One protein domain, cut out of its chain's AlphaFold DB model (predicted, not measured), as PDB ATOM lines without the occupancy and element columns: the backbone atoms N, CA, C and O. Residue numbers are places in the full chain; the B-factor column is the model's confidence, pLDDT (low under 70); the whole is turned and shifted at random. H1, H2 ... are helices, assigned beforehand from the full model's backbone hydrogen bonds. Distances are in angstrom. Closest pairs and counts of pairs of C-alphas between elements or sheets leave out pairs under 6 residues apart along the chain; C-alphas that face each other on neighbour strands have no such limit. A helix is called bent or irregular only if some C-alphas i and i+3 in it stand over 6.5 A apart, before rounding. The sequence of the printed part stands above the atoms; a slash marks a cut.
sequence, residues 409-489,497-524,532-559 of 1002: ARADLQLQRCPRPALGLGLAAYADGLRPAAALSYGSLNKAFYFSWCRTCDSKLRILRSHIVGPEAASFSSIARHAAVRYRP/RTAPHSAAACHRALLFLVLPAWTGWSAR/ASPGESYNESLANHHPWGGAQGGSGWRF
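Overview. This is residues 409 to 489, 497 to 524 and 532 to 559 of the 1002 residues of an uncharacterized protein of Macrostomum lignano (UniProt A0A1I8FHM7). The longest helix, H6, crosses one side of a layer of three helices, H1, H2 and H3, which lie side by side in a row. H4 and H5 sit by the beginning of H6, while H7 packs on its later half and H8 folds back from H7 to reach the beginning of H3. The printed part has 137 residues with eight named helices, H1 to H8 in order along the chain, and no named strand; the class is all helix. The whole is compact, with a radius of gyration of the C-alphas of 15.6 A and spans of 43 by 34 by 25 A.

Along the chain. H6, residues 499 to 522, is 33.9 A long, from C-alpha 499 at (-37.908, 13.157, 21.970) to C-alpha 522 at (-37.865, 45.552, 31.856). H3, residues 447 to 469, measures 30.7 A and has a kink of 33 degrees near residue 454. H2, residues 427 to 444, measures 25.9 A. H1 is residues 409 to 416, with C-alpha 409 at (-39.313, 30.523, 42.852). H4 is residues 473 to 476, H5 residues 479 to 486 and H7 residues 533 to 541. H8, residues 548 to 559, is only just irregular, with C-alphas 549 and 552 6.8 A apart; C-alpha 559 is at (-55.252, 36.344, 25.513).

Arrangement. H3 and H6 are the hubs, touching four helices each. Residues 499 to 509 of H6 touch H3 at a steep tilt of 47 degrees, opposite ways; the closest C-alphas, of Lys 460 and Ser 502, are 5.1 A apart. H2 and H3 form a helical hairpin at a shallow tilt of 13 degrees, closest at the C-alphas of Tyr 442 and Tyr 450, 5.5 A. H1 and H2 form another at 26 degrees, with the C-alphas of Gln 414 and Gly 433 closest, 4.7 A. H1 and H6 are apart. H6 touches H5 with residues 499 to 500 alone, closest at the C-alphas of Ala 483 and Pro 500, 6.2 A. H4 and H5 touch only at the corner, where the closest C-alphas, of Phe 476 and His 482, are 4.8 A apart. H6 touches H7, closest at the C-alphas of Leu 515 and Ser 537, 5.4 A. H8 only just touches H3, with 3 pairs of C-alphas within 8 A, the closest those of Ala 448 and Arg 558, 6.3 A. Every O i to N i+4 pair is within hydrogen-bond range in H1, H5 and H7, against 11 of 14 in H2, 16 of 19 in H3, 18 of 20 in H6 and 5 of 8 in H8; H4 is too short for such a pair.

Size, cuts and confidence. The C-alphas of Pro 489 and Arg 524 are the two farthest apart, 48.5 A. Residues 490 to 496 and 525 to 531 are not printed; the C-alpha gaps across these cuts are 18.1 A and 14.3 A. Of the links printed whole, none is long. The mean pLDDT of the printed part is 83.5, with 13 residues under 70, among them residues 419 to 423.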
ATOM      1  N   ALA A 409     -40.634  30.848  42.322       81.75
ATOM      2  CA  ALA A 409     -39.313  30.523  42.852       81.75
ATOM      3  C   ALA A 409     -39.038  29.009  42.892       81.75
ATOM      4  O   ALA A 409     -37.920  28.586  42.619       81.75
ATOM      5  N   ARG A 410     -40.043  28.160  43.155       82.69
ATOM      6  CA  ARG A 410     -39.874  26.697  43.141       82.69
ATOM      7  C   ARG A 410     -39.712  26.126  41.729       82.69
ATOM      8  O   ARG A 410     -39.034  25.110  41.575       82.69
ATOM      9  N   ALA A 411     -40.312  26.744  40.709       82.25
ATOM     10  CA  ALA A 411     -40.046  26.378  39.317       82.25
ATOM     11  C   ALA A 411     -38.653  26.833  38.883       82.25
ATOM     12  O   ALA A 411     -37.900  26.018  38.353       82.25
ATOM     13  N   ASP A 412     -38.293  28.088  39.162       84.56
ATOM     14  CA  ASP A 412     -36.973  28.614  38.818       84.56
ATOM     15  C   ASP A 412     -35.860  27.822  39.518       84.56
ATOM     16  O   ASP A 412     -34.984  27.283  38.857       84.56
ATOM     17  N   LEU A 413     -35.969  27.568  40.823       86.62
ATOM     18  CA  LEU A 413     -35.015  26.746  41.573       86.62
ATOM     19  C   LEU A 413     -34.910  25.296  41.048       86.62
ATOM     20  O   LEU A 413     -33.856  24.676  41.188       86.62
ATOM     21  N   GLN A 414     -35.939  24.735  40.394       85.50
ATOM     22  CA  GLN A 414     -35.809  23.449  39.683       85.50
ATOM     23  C   GLN A 414     -35.188  23.574  38.281       85.50
ATOM     24  O   GLN A 414     -34.527  22.635  37.833       85.50
ATOM     25  N   LEU A 415     -35.331  24.716  37.607       83.94
ATOM     26  CA  LEU A 415     -34.618  25.028  36.364       83.94
ATOM     27  C   LEU A 415     -33.136  25.352  36.630       83.94
ATOM     28  O   LEU A 415     -32.280  24.853  35.907       83.94
ATOM     29  N   GLN A 416     -32.809  26.066  37.709       86.31
ATOM     30  CA  GLN A 416     -31.439  26.274  38.195       86.31
ATOM     31  C   GLN A 416     -30.778  24.948  38.614       86.31
ATOM     32  O   GLN A 416     -29.613  24.705  38.304       86.31
ATOM     33  N   ARG A 417     -31.535  24.044  39.260       83.31
ATOM     34  CA  ARG A 417     -31.097  22.668  39.568       83.31
ATOM     35  C   ARG A 417     -30.983  21.755  38.344       83.31
ATOM     36  O   ARG A 417     -30.494  20.636  38.498       83.31
ATOM     37  N   CYS A 418     -31.382  22.180  37.142       80.00
ATOM     38  CA  CYS A 418     -30.944  21.493  35.929       80.00
ATOM     39  C   CYS A 418     -29.447  21.783  35.761       80.00
ATOM     40  O   CYS A 418     -29.092  22.918  35.438       80.00
ATOM     41  N   PRO A 419     -28.549  20.806  35.987       65.31
ATOM     42  CA  PRO A 419     -27.128  21.106  36.045       65.31
ATOM     43  C   PRO A 419     -26.649  21.640  34.693       65.31
ATOM     44  O   PRO A 419     -27.134  21.217  33.638       65.31
ATOM     45  N   ARG A 420     -25.636  22.512  34.729       62.03
ATOM     46  CA  ARG A 420     -24.863  22.960  33.561       62.03
ATOM     47  C   ARG A 420     -23.562  22.137  33.423       62.03
ATOM     48  O   ARG A 420     -22.487  22.713  33.568       62.03
ATOM     49  N   PRO A 421     -23.576  20.803  33.202       51.47
ATOM     50  CA  PRO A 421     -22.331  20.069  33.040       51.47
ATOM     51  C   PRO A 421     -21.709  20.406  31.682       51.47
ATOM     52  O   PRO A 421     -22.421  20.575  30.687       51.47
ATOM     53  N   ALA A 422     -20.383  20.317  31.591       57.69
ATOM     54  CA  ALA A 422     -19.643  20.348  30.322       57.69
ATOM     55  C   ALA A 422     -20.029  19.209  29.336       57.69
ATOM     56  O   ALA A 422     -19.528  19.143  28.220       57.69
ATOM     57  N   LEU A 423     -20.937  18.307  29.739       59.47
ATOM     58  CA  LEU A 423     -21.451  17.158  28.982       59.47
ATOM     59  C   LEU A 423     -22.906  17.351  28.475       59.47
ATOM     60  O   LEU A 423     -23.512  16.421  27.925       59.47
ATOM     61  N   GLY A 424     -23.458  18.559  28.634       77.19
ATOM     62  CA  GLY A 424     -24.769  18.972  28.122       77.19
ATOM     63  C   GLY A 424     -25.960  18.640  29.032       77.19
ATOM     64  O   GLY A 424     -25.935  17.685  29.806       77.19
ATOM     65  N   LEU A 425     -27.028  19.438  28.906       83.81
ATOM     66  CA  LEU A 425     -28.202  19.435  29.791       83.81
ATOM     67  C   LEU A 425     -28.822  18.033  29.958       83.81
ATOM     68  O   LEU A 425     -29.186  17.382  28.971       83.81
ATOM     69  N   GLY A 426     -28.948  17.580  31.208       90.69
ATOM     70  CA  GLY A 426     -29.488  16.261  31.549       90.69
ATOM     71  C   GLY A 426     -30.972  16.140  31.199       90.69
ATOM     72  O   GLY A 426     -31.770  16.980  31.612       90.69
ATOM     73  N   LEU A 427     -31.363  15.101  30.450       90.00
ATOM     74  CA  LEU A 427     -32.728  15.005  29.907       90.00
ATOM     75  C   LEU A 427     -33.788  14.831  31.005       90.00
ATOM     76  O   LEU A 427     -34.863  15.421  30.904       90.00
ATOM     77  N   ALA A 428     -33.472  14.055  32.049       90.94
ATOM     78  CA  ALA A 428     -34.335  13.867  33.215       90.94
ATOM     79  C   ALA A 428     -34.552  15.185  33.964       90.94
ATOM     80  O   ALA A 428     -35.680  15.665  34.022       90.94
ATOM     81  N   ALA A 429     -33.466  15.827  34.410       90.56
ATOM     82  CA  ALA A 429     -33.522  17.115  35.096       90.56
ATOM     83  C   ALA A 429     -34.307  18.165  34.290       90.56
ATOM     84  O   ALA A 429     -35.208  18.793  34.833       90.56
ATOM     85  N   TYR A 430     -34.057  18.273  32.978       91.88
ATOM     86  CA  TYR A 430     -34.805  19.171  32.095       91.88
ATOM     87  C   TYR A 430     -36.311  18.869  32.060       91.88
ATOM     88  O   TYR A 430     -37.119  19.783  32.204       91.88
ATOM     89  N   ALA A 431     -36.709  17.603  31.891       93.00
ATOM     90  CA  ALA A 431     -38.118  17.203  31.873       93.00
ATOM     91  C   ALA A 431     -38.803  17.344  33.247       93.00
ATOM     92  O   ALA A 431     -40.021  17.521  33.314       93.00
ATOM     93  N   ASP A 432     -38.033  17.275  34.332       91.12
ATOM     94  CA  ASP A 432     -38.536  17.406  35.692       91.12
ATOM     95  C   ASP A 432     -38.669  18.879  36.106       91.12
ATOM     96  O   ASP A 432     -39.749  19.248  36.559       91.12
ATOM     97  N   GLY A 433     -37.677  19.737  35.835       90.38
ATOM     98  CA  GLY A 433     -37.741  21.192  36.058       90.38
ATOM     99  C   GLY A 433     -38.702  21.935  35.120       90.38
ATOM    100  O   GLY A 433     -39.302  22.936  35.504       90.38
ATOM    101  N   LEU A 434     -38.967  21.392  33.925       90.38
ATOM    102  CA  LEU A 434     -40.075  21.832  33.068       90.38
ATOM    103  C   LEU A 434     -41.455  21.637  33.710       90.38
ATOM    104  O   LEU A 434     -42.384  22.384  33.402       90.38
ATOM    105  N   ARG A 435     -41.631  20.608  34.548       90.25
ATOM    106  CA  ARG A 435     -42.947  20.231  35.075       90.25
ATOM    107  C   ARG A 435     -43.550  21.262  36.035       90.25
ATOM    108  O   ARG A 435     -44.720  21.571  35.818       90.25
ATOM    109  N   PRO A 436     -42.851  21.788  37.068       87.50
ATOM    110  CA  PRO A 436     -43.415  22.846  37.893       87.50
ATOM    111  C   PRO A 436     -43.683  24.089  37.050       87.50
ATOM    112  O   PRO A 436     -44.785  24.599  37.142       87.50
ATOM    113  N   ALA A 437     -42.769  24.512  36.165       84.12
ATOM    114  CA  ALA A 437     -42.977  25.679  35.300       84.12
ATOM    115  C   ALA A 437     -44.254  25.554  34.443       84.12
ATOM    116  O   ALA A 437     -45.096  26.450  34.436       84.12
ATOM    117  N   ALA A 438     -44.455  24.407  33.787       82.25
ATOM    118  CA  ALA A 438     -45.654  24.152  32.994       82.25
ATOM    119  C   ALA A 438     -46.938  24.042  33.842       82.25
ATOM    120  O   ALA A 438     -48.004  24.432  33.369       82.25
ATOM    121  N   ALA A 439     -46.860  23.514  35.069       81.00
ATOM    122  CA  ALA A 439     -48.007  23.413  35.975       81.00
ATOM    123  C   ALA A 439     -48.386  24.768  36.596       81.00
ATOM    124  O   ALA A 439     -49.565  25.098  36.651       81.00
ATOM    125  N   LEU A 440     -47.388  25.553  37.013       76.62
ATOM    126  CA  LEU A 440     -47.526  26.907  37.545       76.62
ATOM    127  C   LEU A 440     -48.151  27.832  36.512       76.62
ATOM    128  O   LEU A 440     -49.248  28.334  36.726       76.62
ATOM    129  N   SER A 441     -47.470  28.040  35.383       72.19
ATOM    130  CA  SER A 441     -47.895  29.047  34.418       72.19
ATOM    131  C   SER A 441     -49.190  28.644  33.724       72.19
ATOM    132  O   SER A 441     -50.172  29.366  33.792       72.19
ATOM    133  N   TYR A 442     -49.259  27.473  33.089       69.12
ATOM    134  CA  TYR A 442     -50.460  27.100  32.329       69.12
ATOM    135  C   TYR A 442     -51.633  26.608  33.205       69.12
ATOM    136  O   TYR A 442     -52.713  26.365  32.667       69.12
ATOM    137  N   GLY A 443     -51.424  26.442  34.518       68.38
ATOM    138  CA  GLY A 443     -52.476  26.148  35.496       68.38
ATOM    139  C   GLY A 443     -53.077  27.391  36.161       68.38
ATOM    140  O   GLY A 443     -54.262  27.367  36.484       68.38
ATOM    141  N   SER A 444     -52.301  28.470  36.341       74.62
ATOM    142  CA  SER A 444     -52.813  29.767  36.813       74.62
ATOM    143  C   SER A 444     -53.404  30.611  35.679       74.62
ATOM    144  O   SER A 444     -54.406  31.298  35.875       74.62
ATOM    145  N   LEU A 445     -52.849  30.515  34.465       69.44
ATOM    146  CA  LEU A 445     -53.490  31.037  33.259       69.44
ATOM    147  C   LEU A 445     -54.817  30.286  33.024       69.44
ATOM    148  O   LEU A 445     -54.862  29.058  33.067       69.44
ATOM    149  N   ASN A 446     -55.883  31.048  32.753       77.06
ATOM    150  CA  ASN A 446     -57.287  30.630  32.586       77.06
ATOM    151  C   ASN A 446     -57.485  29.220  31.967       77.06
ATOM    152  O   ASN A 446     -56.799  28.869  31.007       77.06
ATOM    153  N   LYS A 447     -58.499  28.461  32.441       80.88
ATOM    154  CA  LYS A 447     -58.992  27.152  31.927       80.88
ATOM    155  C   LYS A 447     -58.842  26.973  30.399       80.88
ATOM    156  O   LYS A 447     -58.492  25.889  29.928       80.88
ATOM    157  N   ALA A 448     -59.074  28.028  29.616       74.44
ATOM    158  CA  ALA A 448     -58.913  28.018  28.165       74.44
ATOM    159  C   ALA A 448     -57.471  27.716  27.680       74.44
ATOM    160  O   ALA A 448     -57.309  27.002  26.686       74.44
ATOM    161  N   PHE A 449     -56.430  28.208  28.366       77.50
ATOM    162  CA  PHE A 449     -55.011  27.923  28.096       77.50
ATOM    163  C   PHE A 449     -54.586  26.523  28.542       77.50
ATOM    164  O   PHE A 449     -53.826  25.862  27.827       77.50
ATOM    165  N   TYR A 450     -55.108  26.043  29.675       77.31
ATOM    166  CA  TYR A 450     -54.857  24.689  30.178       77.31
ATOM    167  C   TYR A 450     -55.141  23.627  29.099       77.31
ATOM    168  O   TYR A 450     -54.316  22.748  28.823       77.31
ATOM    169  N   PHE A 451     -56.282  23.741  28.411       68.38
ATOM    170  CA  PHE A 451     -56.676  22.781  27.376       68.38
ATOM    171  C   PHE A 451     -55.727  22.730  26.170       68.38
ATOM    172  O   PHE A 451     -55.511  21.640  25.638       68.38
ATOM    173  N   SER A 452     -55.133  23.854  25.749       74.75
ATOM    174  CA  SER A 452     -54.197  23.881  24.615       74.75
ATOM    175  C   SER A 452     -52.745  23.624  25.016       74.75
ATOM    176  O   SER A 452     -52.048  22.896  24.307       74.75
ATOM    177  N   TRP A 453     -52.265  24.191  26.129       78.19
ATOM    178  CA  TRP A 453     -50.836  24.189  26.468       78.19
ATOM    179  C   TRP A 453     -50.449  23.286  27.636       78.19
ATOM    180  O   TRP A 453     -49.440  22.599  27.472       78.19
ATOM    181  N   CYS A 454     -51.239  23.124  28.711       80.50
ATOM    182  CA  CYS A 454     -50.954  22.041  29.673       80.50
ATOM    183  C   CYS A 454     -51.004  20.686  28.970       80.50
ATOM    184  O   CYS A 454     -50.040  19.929  29.034       80.50
ATOM    185  N   ARG A 455     -52.094  20.389  28.245       85.25
ATOM    186  CA  ARG A 455     -52.256  19.086  27.574       85.25
ATOM    187  C   ARG A 455     -51.163  18.817  26.536       85.25
ATOM    188  O   ARG A 455     -50.663  17.696  26.470       85.25
ATOM    189  N   THR A 456     -50.749  19.824  25.763       88.06
ATOM    190  CA  THR A 456     -49.669  19.660  24.774       88.06
ATOM    191  C   THR A 456     -48.309  19.498  25.449       88.06
ATOM    192  O   THR A 456     -47.601  18.538  25.143       88.06
ATOM    193  N   CYS A 457     -47.945  20.378  26.388       90.06
ATOM    194  CA  CYS A 457     -46.647  20.320  27.061       90.06
ATOM    195  C   CYS A 457     -46.514  19.055  27.914       90.06
ATOM    196  O   CYS A 457     -45.519  18.352  27.785       90.06
ATOM    197  N   ASP A 458     -47.529  18.693  28.701       91.12
ATOM    198  CA  ASP A 458     -47.520  17.461  29.494       91.12
ATOM    199  C   ASP A 458     -47.505  16.207  28.601       91.12
ATOM    200  O   ASP A 458     -46.766  15.268  28.875       91.12
ATOM    201  N   SER A 459     -48.204  16.198  27.457       93.62
ATOM    202  CA  SER A 459     -48.077  15.114  26.468       93.62
ATOM    203  C   SER A 459     -46.641  14.974  25.938       93.62
ATOM    204  O   SER A 459     -46.099  13.865  25.888       93.62
ATOM    205  N   LYS A 460     -45.966  16.088  25.617       94.19
ATOM    206  CA  LYS A 460     -44.548  16.071  25.222       94.19
ATOM    207  C   LYS A 460     -43.622  15.669  26.383       94.19
ATOM    208  O   LYS A 460     -42.695  14.896  26.154       94.19
ATOM    209  N   LEU A 461     -43.891  16.089  27.622       93.62
ATOM    210  CA  LEU A 461     -43.142  15.688  28.823       93.62
ATOM    211  C   LEU A 461     -43.295  14.199  29.147       93.62
ATOM    212  O   LEU A 461     -42.304  13.540  29.467       93.62
ATOM    213  N   ARG A 462     -44.498  13.633  28.999       93.75
ATOM    214  CA  ARG A 462     -44.743  12.184  29.084       93.75
ATOM    215  C   ARG A 462     -43.933  11.429  28.029       93.75
ATOM    216  O   ARG A 462     -43.351  10.397  28.350       93.75
ATOM    217  N   ILE A 463     -43.828  11.957  26.802       93.38
ATOM    218  CA  ILE A 463     -42.953  11.391  25.759       93.38
ATOM    219  C   ILE A 463     -41.478  11.453  26.191       93.38
ATOM    220  O   ILE A 463     -40.814  10.417  26.163       93.38
ATOM    221  N   LEU A 464     -40.968  12.603  26.654       93.44
ATOM    222  CA  LEU A 464     -39.587  12.713  27.155       93.44
ATOM    223  C   LEU A 464     -39.310  11.708  28.287       93.44
ATOM    224  O   LEU A 464     -38.337  10.958  28.220       93.44
ATOM    225  N   ARG A 465     -40.203  11.611  29.278       92.75
ATOM    226  CA  ARG A 465     -40.093  10.641  30.381       92.75
ATOM    227  C   ARG A 465     -40.191   9.187  29.922       92.75
ATOM    228  O   ARG A 465     -39.485   8.346  30.467       92.75
ATOM    229  N   SER A 466     -40.960   8.881  28.876       93.44
ATOM    230  CA  SER A 466     -40.975   7.533  28.289       93.44
ATOM    231  C   SER A 466     -39.629   7.133  27.661       93.44
ATOM    232  O   SER A 466     -39.276   5.957  27.682       93.44
ATOM    233  N   HIS A 467     -38.836   8.100  27.183       89.31
ATOM    234  CA  HIS A 467     -37.455   7.869  26.745       89.31
ATOM    235  C   HIS A 467     -36.471   7.771  27.927       89.31
ATOM    236  O   HIS A 467     -35.554   6.956  27.871       89.31
ATOM    237  N   ILE A 468     -36.686   8.526  29.012       91.94
ATOM    238  CA  ILE A 468     -35.883   8.460  30.254       91.94
ATOM    239  C   ILE A 468     -36.067   7.127  31.009       91.94
ATOM    240  O   ILE A 468     -35.132   6.658  31.646       91.94
ATOM    241  N   VAL A 469     -37.251   6.505  30.937       91.31
ATOM    242  CA  VAL A 469     -37.574   5.227  31.616       91.31
ATOM    243  C   VAL A 469     -37.503   4.016  30.663       91.31
ATOM    244  O   VAL A 469     -37.556   2.865  31.093       91.31
ATOM    245  N   GLY A 470     -37.387   4.249  29.352       90.81
ATOM    246  CA  GLY A 470     -37.349   3.197  28.334       90.81
ATOM    247  C   GLY A 470     -36.019   2.425  28.267       90.81
ATOM    248  O   GLY A 470     -35.027   2.828  28.865       90.81
ATOM    249  N   PRO A 471     -35.938   1.342  27.468       83.88
ATOM    250  CA  PRO A 471     -34.704   0.558  27.311       83.88
ATOM    251  C   PRO A 471     -33.543   1.355  26.686       83.88
ATOM    252  O   PRO A 471     -32.386   0.969  26.813       83.88
ATOM    253  N   GLU A 472     -33.837   2.478  26.027       84.19
ATOM    254  CA  GLU A 472     -32.843   3.400  25.465       84.19
ATOM    255  C   GLU A 472     -32.310   4.428  26.497       84.19
ATOM    256  O   GLU A 472     -31.433   5.218  26.156       84.19
ATOM    257  N   ALA A 473     -32.789   4.429  27.753       86.56
ATOM    258  CA  ALA A 473     -32.517   5.457  28.770       86.56
ATOM    259  C   ALA A 473     -31.034   5.835  28.938       86.56
ATOM    260  O   ALA A 473     -30.690   7.017  28.963       86.56
ATOM    261  N   ALA A 474     -30.134   4.845  28.980       80.00
ATOM    262  CA  ALA A 474     -28.690   5.071  29.112       80.00
ATOM    263  C   ALA A 474     -28.090   5.868  27.932       80.00
ATOM    264  O   ALA A 474     -27.122   6.606  28.101       80.00
ATOM    265  N   SER A 475     -28.696   5.774  26.742       83.44
ATOM    266  CA  SER A 475     -28.317   6.555  25.555       83.44
ATOM    267  C   SER A 475     -28.857   7.994  25.586       83.44
ATOM    268  O   SER A 475     -28.456   8.821  24.766       83.44
ATOM    269  N   PHE A 476     -29.750   8.312  26.526       85.75
ATOM    270  CA  PHE A 476     -30.498   9.570  26.611       85.75
ATOM    271  C   PHE A 476     -30.212  10.370  27.885       85.75
ATOM    272  O   PHE A 476     -31.012  11.214  28.283       85.75
ATOM    273  N   SER A 477     -29.041  10.166  28.498       85.88
ATOM    274  CA  SER A 477     -28.633  10.880  29.716       85.88
ATOM    275  C   SER A 477     -28.620  12.412  29.561       85.88
ATOM    276  O   SER A 477     -28.896  13.121  30.525       85.88
ATOM    277  N   SER A 478     -28.347  12.938  28.360       90.19
ATOM    278  CA  SER A 478     -28.429  14.373  28.039       90.19
ATOM    279  C   SER A 478     -29.133  14.635  26.707       90.19
ATOM    280  O   SER A 478     -29.164  13.771  25.824       90.19
ATOM    281  N   ILE A 479     -29.673  15.848  26.535       88.25
ATOM    282  CA  ILE A 479     -30.323  16.288  25.286       88.25
ATOM    283  C   ILE A 479     -29.352  16.173  24.100       88.25
ATOM    284  O   ILE A 479     -29.739  15.704  23.031       88.25
ATOM    285  N   ALA A 480     -28.077  16.521  24.303       87.31
ATOM    286  CA  ALA A 480     -27.033  16.420  23.283       87.31
ATOM    287  C   ALA A 480     -26.794  14.967  22.829       87.31
ATOM    288  O   ALA A 480     -26.752  14.694  21.628       87.31
ATOM    289  N   ARG A 481     -26.723  14.008  23.766       85.81
ATOM    290  CA  ARG A 481     -26.645  12.574  23.431       85.81
ATOM    291  C   ARG A 481     -27.910  12.087  22.726       85.81
ATOM    292  O   ARG A 481     -27.808  11.406  21.708       85.81
ATOM    293  N   HIS A 482     -29.094  12.497  23.187       83.94
ATOM    294  CA  HIS A 482     -30.353  12.140  22.527       83.94
ATOM    295  C   HIS A 482     -30.427  12.670  21.084       83.94
ATOM    296  O   HIS A 482     -30.899  11.960  20.187       83.94
ATOM    297  N   ALA A 483     -29.946  13.889  20.837       84.94
ATOM    298  CA  ALA A 483     -29.801  14.429  19.493       84.94
ATOM    299  C   ALA A 483     -28.833  13.563  18.669       84.94
ATOM    300  O   ALA A 483     -29.244  13.003  17.654       84.94
ATOM    301  N   ALA A 484     -27.595  13.361  19.132       85.69
ATOM    302  CA  ALA A 484     -26.572  12.594  18.412       85.69
ATOM    303  C   ALA A 484     -27.015  11.161  18.048       85.69
ATOM    304  O   ALA A 484     -26.754  10.691  16.940       85.69
ATOM    305  N   VAL A 485     -27.740  10.475  18.940       83.50
ATOM    306  CA  VAL A 485     -28.283   9.127  18.692       83.50
ATOM    307  C   VAL A 485     -29.352   9.133  17.592       83.50
ATOM    308  O   VAL A 485     -29.352   8.244  16.739       83.50
ATOM    309  N   ARG A 486     -30.248  10.131  17.569       78.62
ATOM    310  CA  ARG A 486     -31.363  10.213  16.599       78.62
ATOM    311  C   ARG A 486     -31.015  10.926  15.284       78.62
ATOM    312  O   ARG A 486     -31.728  10.715  14.307       78.62
ATOM    313  N   TYR A 487     -29.929  11.701  15.239       76.12
ATOM    314  CA  TYR A 487     -29.380  12.309  14.016       76.12
ATOM    315  C   TYR A 487     -28.410  11.397  13.243       76.12
ATOM    316  O   TYR A 487     -27.953  11.780  12.167       76.12
ATOM    317  N   ARG A 488     -28.138  10.165  13.711       75.50
ATOM    318  CA  ARG A 488     -27.511   9.140  12.856       75.50
ATOM    319  C   ARG A 488     -28.337   8.978  11.561       75.50
ATOM    320  O   ARG A 488     -29.566   8.968  11.640       75.50
ATOM    321  N   PRO A 489     -27.708   8.847  10.374       52.72
ATOM    322  CA  PRO A 489     -28.285   9.272   9.084       52.72
ATOM    323  C   PRO A 489     -29.379   8.361   8.478       52.72
ATOM    324  O   PRO A 489     -29.489   8.235   7.263       52.72
ATOM    325  N   ARG A 497     -43.509  12.233  17.353       82.44
ATOM    326  CA  ARG A 497     -43.436  11.604  18.688       82.44
ATOM    327  C   ARG A 497     -42.006  11.327  19.170       82.44
ATOM    328  O   ARG A 497     -41.836  10.701  20.205       82.44
ATOM    329  N   THR A 498     -40.978  11.772  18.448       85.81
ATOM    330  CA  THR A 498     -39.587  11.621  18.903       85.81
ATOM    331  C   THR A 498     -39.239  12.636  19.989       85.81
ATOM    332  O   THR A 498     -39.757  13.759  20.008       85.81
ATOM    333  N   ALA A 499     -38.337  12.265  20.898       84.69
ATOM    334  CA  ALA A 499     -37.908  13.157  21.970       84.69
ATOM    335  C   ALA A 499     -37.216  14.458  21.508       84.69
ATOM    336  O   ALA A 499     -37.503  15.466  22.136       84.69
ATOM    337  N   PRO A 500     -36.400  14.539  20.428       89.00
ATOM    338  CA  PRO A 500     -35.807  15.814  20.004       89.00
ATOM    339  C   PRO A 500     -36.874  16.822  19.572       89.00
ATOM    340  O   PRO A 500     -36.864  17.971  20.005       89.00
ATOM    341  N   HIS A 501     -37.866  16.367  18.799       90.38
ATOM    342  CA  HIS A 501     -39.026  17.176  18.423       90.38
ATOM    343  C   HIS A 501     -39.892  17.548  19.643       90.38
ATOM    344  O   HIS A 501     -40.431  18.651  19.716       90.38
ATOM    345  N   SER A 502     -40.016  16.647  20.621       92.88
ATOM    346  CA  SER A 502     -40.773  16.897  21.857       92.88
ATOM    347  C   SER A 502     -40.056  17.875  22.796       92.88
ATOM    348  O   SER A 502     -40.702  18.761  23.342       92.88
ATOM    349  N   ALA A 503     -38.730  17.789  22.910       92.12
ATOM    350  CA  ALA A 503     -37.894  18.728  23.649       92.12
ATOM    351  C   ALA A 503     -37.895  20.110  22.986       92.12
ATOM    352  O   ALA A 503     -38.070  21.103  23.678       92.12
ATOM    353  N   ALA A 504     -37.806  20.186  21.653       92.38
ATOM    354  CA  ALA A 504     -37.942  21.446  20.924       92.38
ATOM    355  C   ALA A 504     -39.319  22.102  21.142       92.38
ATOM    356  O   ALA A 504     -39.401  23.318  21.298       92.38
ATOM    357  N   ALA A 505     -40.399  21.312  21.203       92.56
ATOM    358  CA  ALA A 505     -41.729  21.817  21.546       92.56
ATOM    359  C   ALA A 505     -41.795  22.358  22.989       92.56
ATOM    360  O   ALA A 505     -42.265  23.477  23.186       92.56
ATOM    361  N   CYS A 506     -41.263  21.629  23.978       93.31
ATOM    362  CA  CYS A 506     -41.180  22.117  25.360       93.31
ATOM    363  C   CYS A 506     -40.261  23.344  25.511       93.31
ATOM    364  O   CYS A 506     -40.542  24.225  26.315       93.31
ATOM    365  N   HIS A 507     -39.191  23.447  24.721       93.25
ATOM    366  CA  HIS A 507     -38.283  24.595  24.737       93.25
ATOM    367  C   HIS A 507     -38.952  25.862  24.184       93.25
ATOM    368  O   HIS A 507     -38.833  26.929  24.772       93.25
ATOM    369  N   ARG A 508     -39.740  25.739  23.107       93.62
ATOM    370  CA  ARG A 508     -40.574  26.839  22.586       93.62
ATOM    371  C   ARG A 508     -41.649  27.273  23.583       93.62
ATOM    372  O   ARG A 508     -41.912  28.463  23.709       93.62
ATOM    373  N   ALA A 509     -42.228  26.321  24.315       91.50
ATOM    374  CA  ALA A 509     -43.144  26.608  25.414       91.50
ATOM    375  C   ALA A 509     -42.445  27.344  26.576       91.50
ATOM    376  O   ALA A 509     -43.008  28.296  27.101       91.50
ATOM    377  N   LEU A 510     -41.199  26.992  26.923       90.94
ATOM    378  CA  LEU A 510     -40.400  27.762  27.890       90.94
ATOM    379  C   LEU A 510     -40.109  29.184  27.411       90.94
ATOM    380  O   LEU A 510     -40.269  30.107  28.199       90.94
ATOM    381  N   LEU A 511     -39.731  29.389  26.146       91.50
ATOM    382  CA  LEU A 511     -39.497  30.738  25.611       91.50
ATOM    383  C   LEU A 511     -40.748  31.622  25.752       91.50
ATOM    384  O   LEU A 511     -40.636  32.760  26.196       91.50
ATOM    385  N   PHE A 512     -41.941  31.071  25.504       91.38
ATOM    386  CA  PHE A 512     -43.212  31.760  25.759       91.38
ATOM    387  C   PHE A 512     -43.448  32.133  27.239       91.38
ATOM    388  O   PHE A 512     -44.158  33.099  27.512       91.38
ATOM    389  N   LEU A 513     -42.877  31.393  28.195       88.38
ATOM    390  CA  LEU A 513     -42.994  31.678  29.632       88.38
ATOM    391  C   LEU A 513     -41.890  32.612  30.152       88.38
ATOM    392  O   LEU A 513     -42.123  33.364  31.094       88.38
ATOM    393  N   VAL A 514     -40.710  32.591  29.529       88.94
ATOM    394  CA  VAL A 514     -39.574  33.453  29.884       88.94
ATOM    395  C   VAL A 514     -39.741  34.859  29.307       88.94
ATOM    396  O   VAL A 514     -39.480  35.826  30.017       88.94
ATOM    397  N   LEU A 515     -40.226  35.006  28.068       88.50
ATOM    398  CA  LEU A 515     -40.386  36.320  27.431       88.50
ATOM    399  C   LEU A 515     -41.282  37.297  28.228       88.50
ATOM    400  O   LEU A 515     -40.830  38.419  28.424       88.50
ATOM    401  N   PRO A 516     -42.468  36.930  28.767       84.06
ATOM    402  CA  PRO A 516     -43.289  37.840  29.571       84.06
ATOM    403  C   PRO A 516     -42.676  38.155  30.937       84.06
ATOM    404  O   PRO A 516     -42.930  39.224  31.484       84.06
ATOM    405  N   ALA A 517     -41.879  37.242  31.503       82.50
ATOM    406  CA  ALA A 517     -41.146  37.505  32.739       82.50
ATOM    407  C   ALA A 517     -40.006  38.505  32.491       82.50
ATOM    408  O   ALA A 517     -39.814  39.425  33.280       82.50
ATOM    409  N   TRP A 518     -39.307  38.370  31.359       82.06
ATOM    410  CA  TRP A 518     -38.248  39.279  30.926       82.06
ATOM    411  C   TRP A 518     -38.792  40.664  30.554       82.06
ATOM    412  O   TRP A 518     -38.418  41.657  31.173       82.06
ATOM    413  N   THR A 519     -39.738  40.748  29.612       80.38
ATOM    414  CA  THR A 519     -40.351  42.028  29.220       80.38
ATOM    415  C   THR A 519     -41.143  42.646  30.367       80.38
ATOM    416  O   THR A 519     -41.109  43.858  30.536       80.38
ATOM    417  N   GLY A 520     -41.783  41.838  31.217       76.62
ATOM    418  CA  GLY A 520     -42.457  42.292  32.434       76.62
ATOM    419  C   GLY A 520     -41.514  42.795  33.531       76.62
ATOM    420  O   GLY A 520     -41.959  43.583  34.369       76.62
ATOM    421  N   TRP A 521     -40.237  42.387  33.528       70.56
ATOM    422  CA  TRP A 521     -39.185  42.944  34.383       70.56
ATOM    423  C   TRP A 521     -38.657  44.261  33.810       70.56
ATOM    424  O   TRP A 521     -38.702  45.266  34.513       70.56
ATOM    425  N   SER A 522     -38.277  44.305  32.525       70.62
ATOM    426  CA  SER A 522     -37.865  45.552  31.856       70.62
ATOM    427  C   SER A 522     -38.962  46.626  31.919       70.62
ATOM    428  O   SER A 522     -38.699  47.773  32.259       70.62
ATOM    429  N   ALA A 523     -40.224  46.247  31.708       61.72
ATOM    430  CA  ALA A 523     -41.375  47.142  31.806       61.72
ATOM    431  C   ALA A 523     -41.772  47.515  33.250       61.72
ATOM    432  O   ALA A 523     -42.768  48.203  33.430       61.72
ATOM    433  N   ARG A 524     -41.032  47.107  34.299       60.25
ATOM    434  CA  ARG A 524     -41.141  47.766  35.622       60.25
ATOM    435  C   ARG A 524     -40.471  49.142  35.636       60.25
ATOM    436  O   ARG A 524     -40.815  49.949  36.486       60.25
ATOM    437  N   ALA A 532     -50.299  43.934  26.398       59.00
ATOM    438  CA  ALA A 532     -49.802  43.276  25.193       59.00
ATOM    439  C   ALA A 532     -48.770  42.160  25.463       59.00
ATOM    440  O   ALA A 532     -48.680  41.223  24.663       59.00
ATOM    441  N   SER A 533     -48.042  42.199  26.588       75.88
ATOM    442  CA  SER A 533     -46.853  41.354  26.815       75.88
ATOM    443  C   SER A 533     -47.050  39.828  26.666       75.88
ATOM    444  O   SER A 533     -46.140  39.177  26.138       75.88
ATOM    445  N   PRO A 534     -48.203  39.206  27.012       82.94
ATOM    446  CA  PRO A 534     -48.415  37.776  26.773       82.94
ATOM    447  C   PRO A 534     -48.655  37.469  25.286       82.94
ATOM    448  O   PRO A 534     -48.197  36.447  24.777       82.94
ATOM    449  N   GLY A 535     -49.350  38.362  24.575       88.81
ATOM    450  CA  GLY A 535     -49.598  38.243  23.139       88.81
ATOM    451  C   GLY A 535     -48.341  38.499  22.305       88.81
ATOM    452  O   GLY A 535     -48.113  37.816  21.309       88.81
ATOM    453  N   GLU A 536     -47.492  39.431  22.734       89.25
ATOM    454  CA  GLU A 536     -46.196  39.727  22.111       89.25
ATOM    455  C   GLU A 536     -45.224  38.554  22.277       89.25
ATOM    456  O   GLU A 536     -44.787  37.996  21.269       89.25
ATOM    457  N   SER A 537     -45.030  38.062  23.508       90.44
ATOM    458  CA  SER A 537     -44.295  36.814  23.781       90.44
ATOM    459  C   SER A 537     -44.766  35.653  22.896       90.44
ATOM    460  O   SER A 537     -43.952  34.927  22.314       90.44
ATOM    461  N   TYR A 538     -46.084  35.472  22.752       93.06
ATOM    462  CA  TYR A 538     -46.647  34.438  21.888       93.06
ATOM    463  C   TYR A 538     -46.285  34.632  20.417       93.06
ATOM    464  O   TYR A 538     -45.925  33.660  19.751       93.06
ATOM    465  N   ASN A 539     -46.375  35.862  19.913       92.50
ATOM    466  CA  ASN A 539     -46.068  36.192  18.525       92.50
ATOM    467  C   ASN A 539     -44.581  35.989  18.195       92.50
ATOM    468  O   ASN A 539     -44.257  35.513  17.107       92.50
ATOM    469  N   GLU A 540     -43.690  36.271  19.144       92.12
ATOM    470  CA  GLU A 540     -42.248  36.055  19.003       92.12
ATOM    471  C   GLU A 540     -41.877  34.562  19.069       92.12
ATOM    472  O   GLU A 540     -41.157  34.057  18.202       92.12
ATOM    473  N   SER A 541     -42.411  33.820  20.046       93.56
ATOM    474  CA  SER A 541     -41.992  32.439  20.338       93.56
ATOM    475  C   SER A 541     -42.827  31.346  19.653       93.56
ATOM    476  O   SER A 541     -42.295  30.506  18.922       93.56
ATOM    477  N   LEU A 542     -44.137  31.304  19.904       92.19
ATOM    478  CA  LEU A 542     -44.999  30.161  19.582       92.19
ATOM    479  C   LEU A 542     -45.789  30.333  18.279       92.19
ATOM    480  O   LEU A 542     -46.024  29.344  17.583       92.19
ATOM    481  N   ALA A 543     -46.185  31.554  17.912       92.88
ATOM    482  CA  ALA A 543     -46.966  31.815  16.702       92.88
ATOM    483  C   ALA A 543     -46.236  31.342  15.437       92.88
ATOM    484  O   ALA A 543     -46.848  30.702  14.581       92.88
ATOM    485  N   ASN A 544     -44.914  31.537  15.379       92.31
ATOM    486  CA  ASN A 544     -44.016  31.062  14.316       92.31
ATOM    487  C   ASN A 544     -44.011  29.528  14.125       92.31
ATOM    488  O   ASN A 544     -43.423  29.007  13.173       92.31
ATOM    489  N   HIS A 545     -44.653  28.781  15.026       91.69
ATOM    490  CA  HIS A 545     -44.740  27.321  15.017       91.69
ATOM    491  C   HIS A 545     -46.184  26.797  15.058       91.69
ATOM    492  O   HIS A 545     -46.397  25.585  15.109       91.69
ATOM    493  N   HIS A 546     -47.171  27.692  14.993       90.44
ATOM    494  CA  HIS A 546     -48.594  27.382  15.055       90.44
ATOM    495  C   HIS A 546     -49.300  27.756  13.740       90.44
ATOM    496  O   HIS A 546     -49.130  28.874  13.257       90.44
ATOM    497  N   PRO A 547     -50.129  26.871  13.149       88.31
ATOM    498  CA  PRO A 547     -50.893  27.213  11.953       88.31
ATOM    499  C   PRO A 547     -51.924  28.314  12.245       88.31
ATOM    500  O   PRO A 547     -52.661  28.258  13.236       88.31
ATOM    501  N   TRP A 548     -51.999  29.295  11.341       79.56
ATOM    502  CA  TRP A 548     -52.842  30.489  11.483       79.56
ATOM    503  C   TRP A 548     -54.321  30.138  11.705       79.56
ATOM    504  O   TRP A 548     -54.946  30.619  12.651       79.56
ATOM    505  N   GLY A 549     -54.856  29.231  10.879       70.69
ATOM    506  CA  GLY A 549     -56.283  28.885  10.804       70.69
ATOM    507  C   GLY A 549     -56.881  28.105  11.982       70.69
ATOM    508  O   GLY A 549     -57.997  27.623  11.854       70.69
ATOM    509  N   GLY A 550     -56.174  27.961  13.105       70.00
ATOM    510  CA  GLY A 550     -56.744  27.348  14.309       70.00
ATOM    511  C   GLY A 550     -55.920  27.628  15.560       70.00
ATOM    512  O   GLY A 550     -56.415  28.224  16.514       70.00
ATOM    513  N   ALA A 551     -54.635  27.271  15.540       75.00
ATOM    514  CA  ALA A 551     -53.772  27.420  16.707       75.00
ATOM    515  C   ALA A 551     -53.465  28.894  17.028       75.00
ATOM    516  O   ALA A 551     -53.558  29.270  18.194       75.00
ATOM    517  N   GLN A 552     -53.172  29.744  16.034       81.50
ATOM    518  CA  GLN A 552     -52.994  31.186  16.286       81.50
ATOM    519  C   GLN A 552     -54.320  31.875  16.624       81.50
ATOM    520  O   GLN A 552     -54.414  32.515  17.667       81.50
ATOM    521  N   GLY A 553     -55.362  31.700  15.797       81.38
ATOM    522  CA  GLY A 553     -56.670  32.336  16.020       81.38
ATOM    523  C   GLY A 553     -57.270  32.011  17.393       81.38
ATOM    524  O   GLY A 553     -57.649  32.916  18.134       81.38
ATOM    525  N   GLY A 554     -57.262  30.733  17.781       84.56
ATOM    526  CA  GLY A 554     -57.714  30.304  19.103       84.56
ATOM    527  C   GLY A 554     -56.784  30.708  20.250       84.56
ATOM    528  O   GLY A 554     -57.220  30.719  21.393       84.56
ATOM    529  N   SER A 555     -55.509  31.029  20.004       84.38
ATOM    530  CA  SER A 555     -54.629  31.594  21.046       84.38
ATOM    531  C   SER A 555     -54.897  33.087  21.240       84.38
ATOM    532  O   SER A 555     -55.014  33.525  22.377       84.38
ATOM    533  N   GLY A 556     -55.097  33.840  20.151       85.56
ATOM    534  CA  GLY A 556     -55.459  35.263  20.185       85.56
ATOM    535  C   GLY A 556     -56.688  35.547  21.053       85.56
ATOM    536  O   GLY A 556     -56.635  36.411  21.920       85.56
ATOM    537  N   TRP A 557     -57.752  34.752  20.896       83.00
ATOM    538  CA  TRP A 557     -58.945  34.837  21.749       83.00
ATOM    539  C   TRP A 557     -58.687  34.484  23.220       83.00
ATOM    540  O   TRP A 557     -59.313  35.055  24.101       83.00
ATOM    541  N   ARG A 558     -57.764  33.565  23.527       85.56
ATOM    542  CA  ARG A 558     -57.445  33.233  24.927       85.56
ATOM    543  C   ARG A 558     -56.749  34.392  25.643       85.56
ATOM    544  O   ARG A 558     -56.967  34.570  26.836       85.56
ATOM    545  N   PHE A 559     -55.953  35.194  24.931       87.00
ATOM    546  CA  PHE A 559     -55.252  36.344  25.513       87.00
ATOM    547  C   PHE A 559     -56.188  37.455  26.001       87.00
ATOM    548  O   PHE A 559     -55.843  38.123  26.968       87.00
TER     549      PHE A 559